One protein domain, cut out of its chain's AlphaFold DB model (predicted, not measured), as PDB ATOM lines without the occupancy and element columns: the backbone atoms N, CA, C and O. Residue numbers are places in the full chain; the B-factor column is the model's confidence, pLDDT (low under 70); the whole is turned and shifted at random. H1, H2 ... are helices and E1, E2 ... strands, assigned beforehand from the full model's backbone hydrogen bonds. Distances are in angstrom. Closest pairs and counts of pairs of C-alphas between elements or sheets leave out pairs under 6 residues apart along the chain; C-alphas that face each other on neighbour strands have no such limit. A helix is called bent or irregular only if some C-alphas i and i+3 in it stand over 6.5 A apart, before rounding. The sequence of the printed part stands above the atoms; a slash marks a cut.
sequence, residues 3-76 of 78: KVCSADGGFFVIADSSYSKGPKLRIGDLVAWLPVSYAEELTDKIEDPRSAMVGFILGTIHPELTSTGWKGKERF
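What this domain is: This is residues 3 to 76 of the 78 residues of an uncharacterized protein of Escherichia coli (UniProt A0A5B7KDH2). One long, sharply bent strand, E3, is the spine of a strongly twisted four-stranded sheet: E2 runs along one side of it, while E1 and E4 share the other side at different parts of its length. The short helices H1 and H2 make a small cap at the end of the sheet where E3 begins. The 74 printed residues hold E1, E2, H1, H2, E3 and E4 in that order, of mixed class, in a branched, mixed sheet. The whole is only just compact, close to loose, with a radius of gyration of the C-alphas of 13.5 A and spans of 37 by 30 by 23 A.

How they stand to each other: Start at residues 3 to 4, which pair antiparallel with residues 11 to 12 of E1, residues 11 to 17. E1 is parallel to E3, residues 53 to 66; look at N 57 and O 16, 2.8 A apart. On the other side of E3, E2, residues 30 to 38, is antiparallel, with N 36 and O 54 at 2.8 A. H1, residues 40 to 45, is irregular, with C-alphas 41 and 44 at 7.3 A; 0 of its 2 O i to N i+4 pairs are within hydrogen-bond range, against 2 of 3 O i to N i+3 pairs. H1 touches H2, residues 49 to 52, closest at the C-alphas of Thr 43 and Pro 49, 5.5 A. H2 stands at the sheet's level, height 2.6 A. E3 bends by 86 degrees at residue 62 and forms a hairpin with E4, residues 69 to 75, with N 62 and O 71 at 2.8 A.

Where its parts are: Find C-alpha 11 at (197.166, 215.261, 302.621); E1 runs 18.7 A from there. E2 spans 22.3 A, H1 9.8 A, H2 5.6 A and E3 26.6 A. E4 spans 15.4 A to C-alpha 75 at (193.340, 207.056, 324.869).

The domain as a whole: The C-alphas farthest apart, of Lys 45 and Ser 67, are 39.0 A apart. The printed part has no cut; the link E1 to E2, residues 18 to 29, is long. Residue 22 is under 70 in pLDDT.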
ATOM      1  N   LYS A   3     195.891 216.998 309.071       91.69
ATOM      2  CA  LYS A   3     196.922 216.823 308.043       91.69
ATOM      3  C   LYS A   3     197.724 215.562 308.352       91.69
ATOM      4  O   LYS A   3     198.323 215.470 309.421       91.69
ATOM      5  N   VAL A   4     197.746 214.610 307.426       91.25
ATOM      6  CA  VAL A   4     198.588 213.414 307.498       91.25
ATOM      7  C   VAL A   4     199.933 213.744 306.865       91.25
ATOM      8  O   VAL A   4     200.005 214.049 305.676       91.25
ATOM      9  N   CYS A   5     201.001 213.719 307.659       89.06
ATOM     10  CA  CYS A   5     202.353 213.964 307.162       89.06
ATOM     11  C   CYS A   5     202.840 212.778 306.316       89.06
ATOM     12  O   CYS A   5     202.813 211.637 306.771       89.06
ATOM     13  N   SER A   6     203.317 213.062 305.107       90.56
ATOM     14  CA  SER A   6     203.897 212.102 304.165       90.56
ATOM     15  C   SER A   6     205.061 212.769 303.420       90.56
ATOM     16  O   SER A   6     205.191 213.996 303.444       90.56
ATOM     17  N   ALA A   7     205.931 211.973 302.795       93.62
ATOM     18  CA  ALA A   7     207.141 212.450 302.114       93.62
ATOM     19  C   ALA A   7     206.852 213.417 300.948       93.62
ATOM     20  O   ALA A   7     207.690 214.242 300.603       93.62
ATOM     21  N   ASP A   8     205.653 213.342 300.379       95.12
ATOM     22  CA  ASP A   8     205.138 214.165 299.280       95.12
ATOM     23  C   ASP A   8     204.403 215.437 299.747       95.12
ATOM     24  O   ASP A   8     203.682 216.064 298.980       95.12
ATOM     25  N   GLY A   9     204.572 215.835 301.010       93.12
ATOM     26  CA  GLY A   9     203.940 217.033 301.576       93.12
ATOM     27  C   GLY A   9     202.634 216.762 302.327       93.12
ATOM     28  O   GLY A   9     202.158 217.648 303.054       93.12
ATOM     29  N   GLY A  10     202.121 215.530 302.257       94.25
ATOM     30  CA  GLY A  10     200.957 215.081 303.013       94.25
ATOM     31  C   GLY A  10     199.616 215.478 302.407       94.25
ATOM     32  O   GLY A  10     199.542 216.166 301.397       94.25
ATOM     33  N   PHE A  11     198.544 215.061 303.074       94.88
ATOM     34  CA  PHE A  11     197.166 215.261 302.621       94.88
ATOM     35  C   PHE A  11     196.234 215.533 303.801       94.88
ATOM     36  O   PHE A  11     196.600 215.313 304.960       94.88
ATOM     37  N   PHE A  12     195.038 216.050 303.524       93.94
ATOM     38  CA  PHE A  12     194.054 216.368 304.556       93.94
ATOM     39  C   PHE A  12     192.959 215.317 304.602       93.94
ATOM     40  O   PHE A  12     192.452 214.906 303.571       93.94
ATOM     41  N   VAL A  13     192.559 214.919 305.806       94.12
ATOM     42  CA  VAL A  13     191.495 213.930 306.012       94.12
ATOM     43  C   VAL A  13     190.386 214.486 306.886       94.12
ATOM     44  O   VAL A  13     190.606 215.324 307.779       94.12
ATOM     45  N   ILE A  14     189.177 213.982 306.656       91.62
ATOM     46  CA  ILE A  14     188.048 214.208 307.548       91.62
ATOM     47  C   ILE A  14     188.235 213.298 308.759       91.62
ATOM     48  O   ILE A  14     188.416 212.086 308.646       91.62
ATOM     49  N   ALA A  15     188.215 213.907 309.937       91.69
ATOM     50  CA  ALA A  15     188.391 213.188 311.181       91.69
ATOM     51  C   ALA A  15     187.559 213.819 312.285       91.69
ATOM     52  O   ALA A  15     187.474 215.051 312.358       91.69
ATOM     53  N   ASP A  16     187.027 212.961 313.147       89.31
ATOM     54  CA  ASP A  16     186.342 213.336 314.379       89.31
ATOM     55  C   ASP A  16     186.901 212.545 315.574       89.31
ATOM     56  O   ASP A  16     187.579 211.528 315.411       89.31
ATOM     57  N   SER A  17     186.656 213.019 316.791       87.94
ATOM     58  CA  SER A  17     187.039 212.316 318.014       87.94
ATOM     59  C   SER A  17     186.169 211.078 318.222       87.94
ATOM     60  O   SER A  17     184.945 211.154 318.145       87.94
ATOM     61  N   SER A  18     186.773 209.943 318.591       85.31
ATOM     62  CA  SER A  18     186.013 208.745 318.984       85.31
ATOM     63  C   SER A  18     185.252 208.918 320.306       85.31
ATOM     64  O   SER A  18     184.479 208.045 320.695       85.31
ATOM     65  N   TYR A  19     185.492 210.016 321.029       84.81
ATOM     66  CA  TYR A  19     184.804 210.354 322.269       84.81
ATOM     67  C   TYR A  19     184.446 211.842 322.315       84.81
ATOM     68  O   TYR A  19     185.320 212.709 322.267       84.81
ATOM     69  N   SER A  20     183.155 212.142 322.472       77.12
ATOM     70  CA  SER A  20     182.621 213.512 322.444       77.12
ATOM     71  C   SER A  20     183.058 214.387 323.624       77.12
ATOM     72  O   SER A  20     182.974 215.609 323.539       77.12
ATOM     73  N   LYS A  21     183.551 213.781 324.714       75.31
ATOM     74  CA  LYS A  21     184.164 214.489 325.851       75.31
ATOM     75  C   LYS A  21     185.681 214.287 325.929       75.31
ATOM     76  O   LYS A  21     186.267 214.484 326.989       75.31
ATOM     77  N   GLY A  22     186.306 213.859 324.830       68.06
ATOM     78  CA  GLY A  22     187.759 213.771 324.740       68.06
ATOM     79  C   GLY A  22     188.420 215.145 324.914       68.06
ATOM     80  O   GLY A  22     187.764 216.178 324.730       68.06
ATOM     81  N   PRO A  23     189.709 215.188 325.280       73.50
ATOM     82  CA  PRO A  23     190.448 216.440 325.399       73.50
ATOM     83  C   PRO A  23     190.426 217.212 324.072       73.50
ATOM     84  O   PRO A  23     190.501 216.635 322.985       73.50
ATOM     85  N   LYS A  24     190.341 218.544 324.157       82.25
ATOM     86  CA  LYS A  24     190.445 219.405 322.974       82.25
ATOM     87  C   LYS A  24     191.866 219.344 322.424       82.25
ATOM     88  O   LYS A  24     192.797 219.784 323.097       82.25
ATOM     89  N   LEU A  25     191.998 218.848 321.198       86.75
ATOM     90  CA  LEU A  25     193.263 218.830 320.470       86.75
ATOM     91  C   LEU A  25     193.757 220.249 320.187       86.75
ATOM     92  O   LEU A  25     192.967 221.166 319.937       86.75
ATOM     93  N   ARG A  26     195.076 220.416 320.197       88.94
ATOM     94  CA  ARG A  26     195.779 221.649 319.845       88.94
ATOM     95  C   ARG A  26     196.692 221.402 318.650       88.94
ATOM     96  O   ARG A  26     197.114 220.279 318.387       88.94
ATOM     97  N   ILE A  27     197.019 222.470 317.923       88.31
ATOM     98  CA  ILE A  27     198.038 222.404 316.869       88.31
ATOM     99  C   ILE A  27     199.344 221.892 317.488       88.31
ATOM    100  O   ILE A  27     199.776 222.394 318.524       88.31
ATOM    101  N   GLY A  28     199.951 220.895 316.844       88.25
ATOM    102  CA  GLY A  28     201.163 220.231 317.323       88.25
ATOM    103  C   GLY A  28     200.913 218.963 318.143       88.25
ATOM    104  O   GLY A  28     201.855 218.198 318.338       88.25
ATOM    105  N   ASP A  29     199.676 218.687 318.573       90.69
ATOM    106  CA  ASP A  29     199.356 217.387 319.166       90.69
ATOM    107  C   ASP A  29     199.485 216.279 318.115       90.69
ATOM    108  O   ASP A  29     198.956 216.376 317.004       90.69
ATOM    109  N   LEU A  30     200.157 215.193 318.493       92.00
ATOM    110  CA  LEU A  30     200.184 213.970 317.706       92.00
ATOM    111  C   LEU A  30     199.034 213.065 318.125       92.00
ATOM    112  O   LEU A  30     198.751 212.900 319.316       92.00
ATOM    113  N   VAL A  31     198.390 212.445 317.141       93.75
ATOM    114  CA  VAL A  31     197.189 211.639 317.352       93.75
ATOM    115  C   VAL A  31     197.306 210.259 316.726       93.75
ATOM    116  O   VAL A  31     197.923 210.083 315.679       93.75
ATOM    117  N   ALA A  32     196.658 209.283 317.357       93.25
ATOM    118  CA  ALA A  32     196.366 207.999 316.742       93.25
ATOM    119  C   ALA A  32     195.054 208.129 315.958       93.25
ATOM    120  O   ALA A  32     193.971 208.165 316.550       93.25
ATOM    121  N   TRP A  33     195.157 208.232 314.635       93.88
ATOM    122  CA  TRP A  33     194.011 208.297 313.731       93.88
ATOM    123  C   TRP A  33     193.809 206.951 313.033       93.88
ATOM    124  O   TRP A  33     194.757 206.376 312.501       93.88
ATOM    125  N   LEU A  34     192.574 206.451 313.057       93.50
ATOM    126  CA  LEU A  34     192.171 205.220 312.387       93.50
ATOM    127  C   LEU A  34     191.229 205.571 311.227       93.50
ATOM    128  O   LEU A  34     190.112 206.026 311.501       93.50
ATOM    129  N   PRO A  35     191.627 205.363 309.959       94.31
ATOM    130  CA  PRO A  35     190.696 205.438 308.838       94.31
ATOM    131  C   PRO A  35     189.652 204.320 308.960       94.31
ATOM    132  O   PRO A  35     190.000 203.171 309.228       94.31
ATOM    133  N   VAL A  36     188.373 204.657 308.785       95.12
ATOM    134  CA  VAL A  36     187.248 203.707 308.909       95.12
ATOM    135  C   VAL A  36     186.362 203.647 307.672       95.12
ATOM    136  O   VAL A  36     185.629 202.680 307.506       95.12
ATOM    137  N   SER A  37     186.399 204.673 306.825       94.81
ATOM    138  CA  SER A  37     185.614 204.732 305.597       94.81
ATOM    139  C   SER A  37     186.360 205.509 304.519       94.81
ATOM    140  O   SER A  37     187.309 206.248 304.802       94.81
ATOM    141  N   TYR A  38     185.907 205.346 303.285       94.88
ATOM    142  CA  TYR A  38     186.389 206.054 302.116       94.88
ATOM    143  C   TYR A  38     185.184 206.648 301.385       94.88
ATOM    144  O   TYR A  38     184.265 205.920 301.023       94.88
ATOM    145  N   ALA A  39     185.157 207.970 301.234       92.69
ATOM    146  CA  ALA A  39     184.064 208.679 300.579       92.69
ATOM    147  C   ALA A  39     184.264 208.642 299.057       92.69
ATOM    148  O   ALA A  39     184.877 209.546 298.482       92.69
ATOM    149  N   GLU A  40     183.784 207.575 298.414       92.31
ATOM    150  CA  GLU A  40     183.904 207.373 296.963       92.31
ATOM    151  C   GLU A  40     183.317 208.543 296.162       92.31
ATOM    152  O   GLU A  40     183.856 208.932 295.136       92.31
ATOM    153  N   GLU A  41     182.271 209.198 296.658       89.12
ATOM    154  CA  GLU A  41     181.634 210.349 296.012       89.12
ATOM    155  C   GLU A  41     182.500 211.622 295.960       89.12
ATOM    156  O   GLU A  41     182.128 212.613 295.311       89.12
ATOM    157  N   LEU A  42     183.621 211.623 296.688       85.44
ATOM    158  CA  LEU A  42     184.575 212.722 296.720       85.44
ATOM    159  C   LEU A  42     185.774 212.481 295.806       85.44
ATOM    160  O   LEU A  42     186.388 213.465 295.421       85.44
ATOM    161  N   THR A  43     186.100 211.247 295.417       82.06
ATOM    162  CA  THR A  43     187.371 210.910 294.743       82.06
ATOM    163  C   THR A  43     187.652 211.738 293.496       82.06
ATOM    164  O   THR A  43     188.754 212.255 293.353       82.06
ATOM    165  N   ASP A  44     186.646 211.951 292.650       86.94
ATOM    166  CA  ASP A  44     186.770 212.733 291.412       86.94
ATOM    167  C   ASP A  44     186.802 214.256 291.649       86.94
ATOM    168  O   ASP A  44     186.956 215.045 290.716       86.94
ATOM    169  N   LYS A  45     186.613 214.695 292.897       88.38
ATOM    170  CA  LYS A  45     186.504 216.106 293.304       88.38
ATOM    171  C   LYS A  45     187.686 216.583 294.149       88.38
ATOM    172  O   LYS A  45     187.716 217.755 294.522       88.38
ATOM    173  N   ILE A  46     188.632 215.705 294.474       90.38
ATOM    174  CA  ILE A  46     189.824 216.012 295.276       90.38
ATOM    175  C   ILE A  46     191.086 215.615 294.519       90.38
ATOM    176  O   ILE A  46     191.164 214.550 293.925       90.38
ATOM    177  N   GLU A  47     192.088 216.491 294.578       91.50
ATOM    178  CA  GLU A  47     193.370 216.315 293.885       91.50
ATOM    179  C   GLU A  47     194.152 215.098 294.395       91.50
ATOM    180  O   GLU A  47     194.757 214.368 293.614       91.50
ATOM    181  N   ASP A  48     194.102 214.857 295.708       93.38
ATOM    182  CA  ASP A  48     194.721 213.696 296.336       93.38
ATOM    183  C   ASP A  48     193.644 212.703 296.798       93.38
ATOM    184  O   ASP A  48     192.950 212.986 297.784       93.38
ATOM    185  N   PRO A  49     193.533 211.518 296.163       92.75
ATOM    186  CA  PRO A  49     192.550 210.501 296.528       92.75
ATOM    187  C   PRO A  49     192.651 210.035 297.983       92.75
ATOM    188  O   PRO A  49     191.663 209.566 298.545       92.75
ATOM    189  N   ARG A  50     193.809 210.173 298.641       93.06
ATOM    190  CA  ARG A  50     193.966 209.831 300.066       93.06
ATOM    191  C   ARG A  50     193.149 210.757 300.967       93.06
ATOM    192  O   ARG A  50     192.783 210.367 302.073       93.06
ATOM    193  N   SER A  51     192.794 211.944 300.475       95.06
ATOM    194  CA  SER A  51     191.938 212.898 301.183       95.06
ATOM    195  C   SER A  51     190.477 212.448 301.295       95.06
ATOM    196  O   SER A  51     189.736 212.999 302.106       95.06
ATOM    197  N   ALA A  52     190.057 211.425 300.537       94.81
ATOM    198  CA  ALA A  52     188.714 210.843 300.647       94.81
ATOM    199  C   ALA A  52     188.559 209.921 301.871       94.81
ATOM    200  O   ALA A  52     187.456 209.462 302.168       94.81
ATOM    201  N   MET A  53     189.646 209.634 302.594       95.19
ATOM    202  CA  MET A  53     189.581 208.835 303.812       95.19
ATOM    203  C   MET A  53     188.888 209.601 304.944       95.19
ATOM    204  O   MET A  53     189.208 210.754 305.248       95.19
ATOM    205  N   VAL A  54     187.985 208.902 305.627       94.31
ATOM    206  CA  VAL A  54     187.276 209.372 306.817       94.31
ATOM    207  C   VAL A  54     187.655 208.473 307.986       94.31
ATOM    208  O   VAL A  54     187.677 207.248 307.859       94.31
ATOM    209  N   GLY A  55     187.963 209.060 309.141       94.06
ATOM    210  CA  GLY A  55     188.436 208.287 310.287       94.06
ATOM    211  C   GLY A  55     188.155 208.906 311.645       94.06
ATOM    212  O   GLY A  55     187.687 210.038 311.753       94.06
ATOM    213  N   PHE A  56     188.501 208.164 312.691       93.06
ATOM    214  CA  PHE A  56     188.362 208.610 314.072       93.06
ATOM    215  C   PHE A  56     189.709 208.789 314.754       93.06
ATOM    216  O   PHE A  56     190.653 208.024 314.547       93.06
ATOM    217  N   ILE A  57     189.776 209.790 315.622       93.50
ATOM    218  CA  ILE A  57     190.894 210.005 316.531       93.50
ATOM    219  C   ILE A  57     190.643 209.177 317.784       93.50
ATOM    220  O   ILE A  57     189.684 209.426 318.511       93.50
ATOM    221  N   LEU A  58     191.512 208.198 318.028       93.00
ATOM    222  CA  LEU A  58     191.403 207.254 319.141       93.00
ATOM    223  C   LEU A  58     192.137 207.725 320.402       93.00
ATOM    224  O   LEU A  58     191.983 207.131 321.471       93.00
ATOM    225  N   GLY A  59     192.988 208.740 320.274       93.56
ATOM    226  CA  GLY A  59     193.845 209.218 321.347       93.56
ATOM    227  C   GLY A  59     194.988 210.104 320.865       93.56
ATOM    228  O   GLY A  59     195.198 210.275 319.664       93.56
ATOM    229  N   THR A  60     195.755 210.627 321.818       93.94
ATOM    230  CA  THR A  60     197.022 211.323 321.572       93.94
ATOM    231  C   THR A  60     198.208 210.379 321.762       93.94
ATOM    232  O   THR A  60     198.137 209.401 322.515       93.94
ATOM    233  N   ILE A  61     199.317 210.674 321.089       94.44
ATOM    234  CA  ILE A  61     200.576 209.927 321.189       94.44
ATOM    235  C   ILE A  61     201.725 210.869 321.561       94.44
ATOM    236  O   ILE A  61     201.664 212.076 321.329       94.44
ATOM    237  N   HIS A  62     202.777 210.321 322.161       94.75
ATOM    238  CA  HIS A  62     204.042 211.027 322.330       94.75
ATOM    239  C   HIS A  62     204.820 211.035 321.003       94.75
ATOM    240  O   HIS A  62     204.703 210.083 320.229       94.75
ATOM    241  N   PRO A  63     205.669 212.049 320.751       93.19
ATOM    242  CA  PRO A  63     206.615 212.063 319.630       93.19
ATOM    243  C   PRO A  63     207.798 211.108 319.883       93.19
ATOM    244  O   PRO A  63     208.957 211.480 319.750       93.19
ATOM    245  N   GLU A  64     207.508 209.881 320.306       95.44
ATOM    246  CA  GLU A  64     208.482 208.864 320.692       95.44
ATOM    247  C   GLU A  64     208.131 207.563 319.962       95.44
ATOM    248  O   GLU A  64     207.097 206.940 320.227       95.44
ATOM    249  N   LEU A  65     208.986 207.180 319.013       93.31
ATOM    250  CA  LEU A  65     208.898 205.910 318.301       93.31
ATOM    251  C   LEU A  65     209.732 204.859 319.042       93.31
ATOM    252  O   LEU A  65     210.925 205.047 319.268       93.31
ATOM    253  N   THR A  66     209.099 203.751 319.413       94.81
ATOM    254  CA  THR A  66     209.728 202.608 320.091       94.81
ATOM    255  C   THR A  66     209.842 201.415 319.137       94.81
ATOM    256  O   THR A  66     209.289 201.439 318.037       94.81
ATOM    257  N   SER A  67     210.499 200.330 319.563       96.75
ATOM    258  CA  SER A  67     210.578 199.082 318.784       96.75
ATOM    259  C   SER A  67     209.215 198.445 318.488       96.75
ATOM    260  O   SER A  67     209.100 197.668 317.546       96.75
ATOM    261  N   THR A  68     208.177 198.784 319.258       93.69
ATOM    262  CA  THR A  68     206.808 198.281 319.070       93.69
ATOM    263  C   THR A  68     205.872 199.319 318.444       93.69
ATOM    264  O   THR A  68     204.663 199.110 318.408       93.69
ATOM    265  N   GLY A  69     206.408 200.451 317.973       92.56
ATOM    266  CA  GLY A  69     205.645 201.543 317.368       92.56
ATOM    267  C   GLY A  69     205.572 202.803 318.233       92.56
ATOM    268  O   GLY A  69     206.343 202.988 319.177       92.56
ATOM    269  N   TRP A  70     204.671 203.714 317.870       93.56
ATOM    270  CA  TRP A  70     204.513 205.004 318.545       93.56
ATOM    271  C   TRP A  70     203.967 204.846 319.964       93.56
ATOM    272  O   TRP A  70     202.999 204.121 320.202       93.56
ATOM    273  N   LYS A  71     204.559 205.569 320.915       95.25
ATOM    274  CA  LYS A  71     204.141 205.540 322.318       95.25
ATOM    275  C   LYS A  71     202.834 206.303 322.529       95.25
ATOM    276  O   LYS A  71     202.751 207.501 322.263       95.25
ATOM    277  N   GLY A  72     201.817 205.625 323.055       93.12
ATOM    278  CA  GLY A  72     200.541 206.252 323.415       93.12
ATOM    279  C   GLY A  72     200.671 207.238 324.580       93.12
ATOM    280  O   GLY A  72     201.461 207.003 325.492       93.12
ATOM    281  N   LYS A  73     199.886 208.322 324.554       91.75
ATOM    282  CA  LYS A  73     199.791 209.318 325.633       91.75
ATOM    283  C   LYS A  73     198.449 209.211 326.353       91.75
ATOM    284  O   LYS A  73     198.396 208.808 327.508       91.75
ATOM    285  N   GLU A  74     197.357 209.514 325.659       90.75
ATOM    286  CA  GLU A  74     196.004 209.454 326.217       90.75
ATOM    287  C   GLU A  74     195.073 208.759 325.234       90.75
ATOM    288  O   GLU A  74     195.001 209.149 324.072       90.75
ATOM    289  N   ARG A  75     194.343 207.739 325.691       89.81
ATOM    290  CA  ARG A  75     193.340 207.056 324.869       89.81
ATOM    291  C   ARG A  75     191.961 207.640 325.135       89.81
ATOM    292  O   ARG A  75     191.535 207.717 326.281       89.81
ATOM    293  N   PHE A  76     191.236 207.962 324.073       88.94
ATOM    294  CA  PHE A  76     189.880 208.484 324.163       88.94
ATOM    295  C   PHE A  76     188.925 207.315 324.420       88.94
ATOM    296  O   PHE A  76     188.718 206.453 323.561       88.94
TER     297      PHE A  76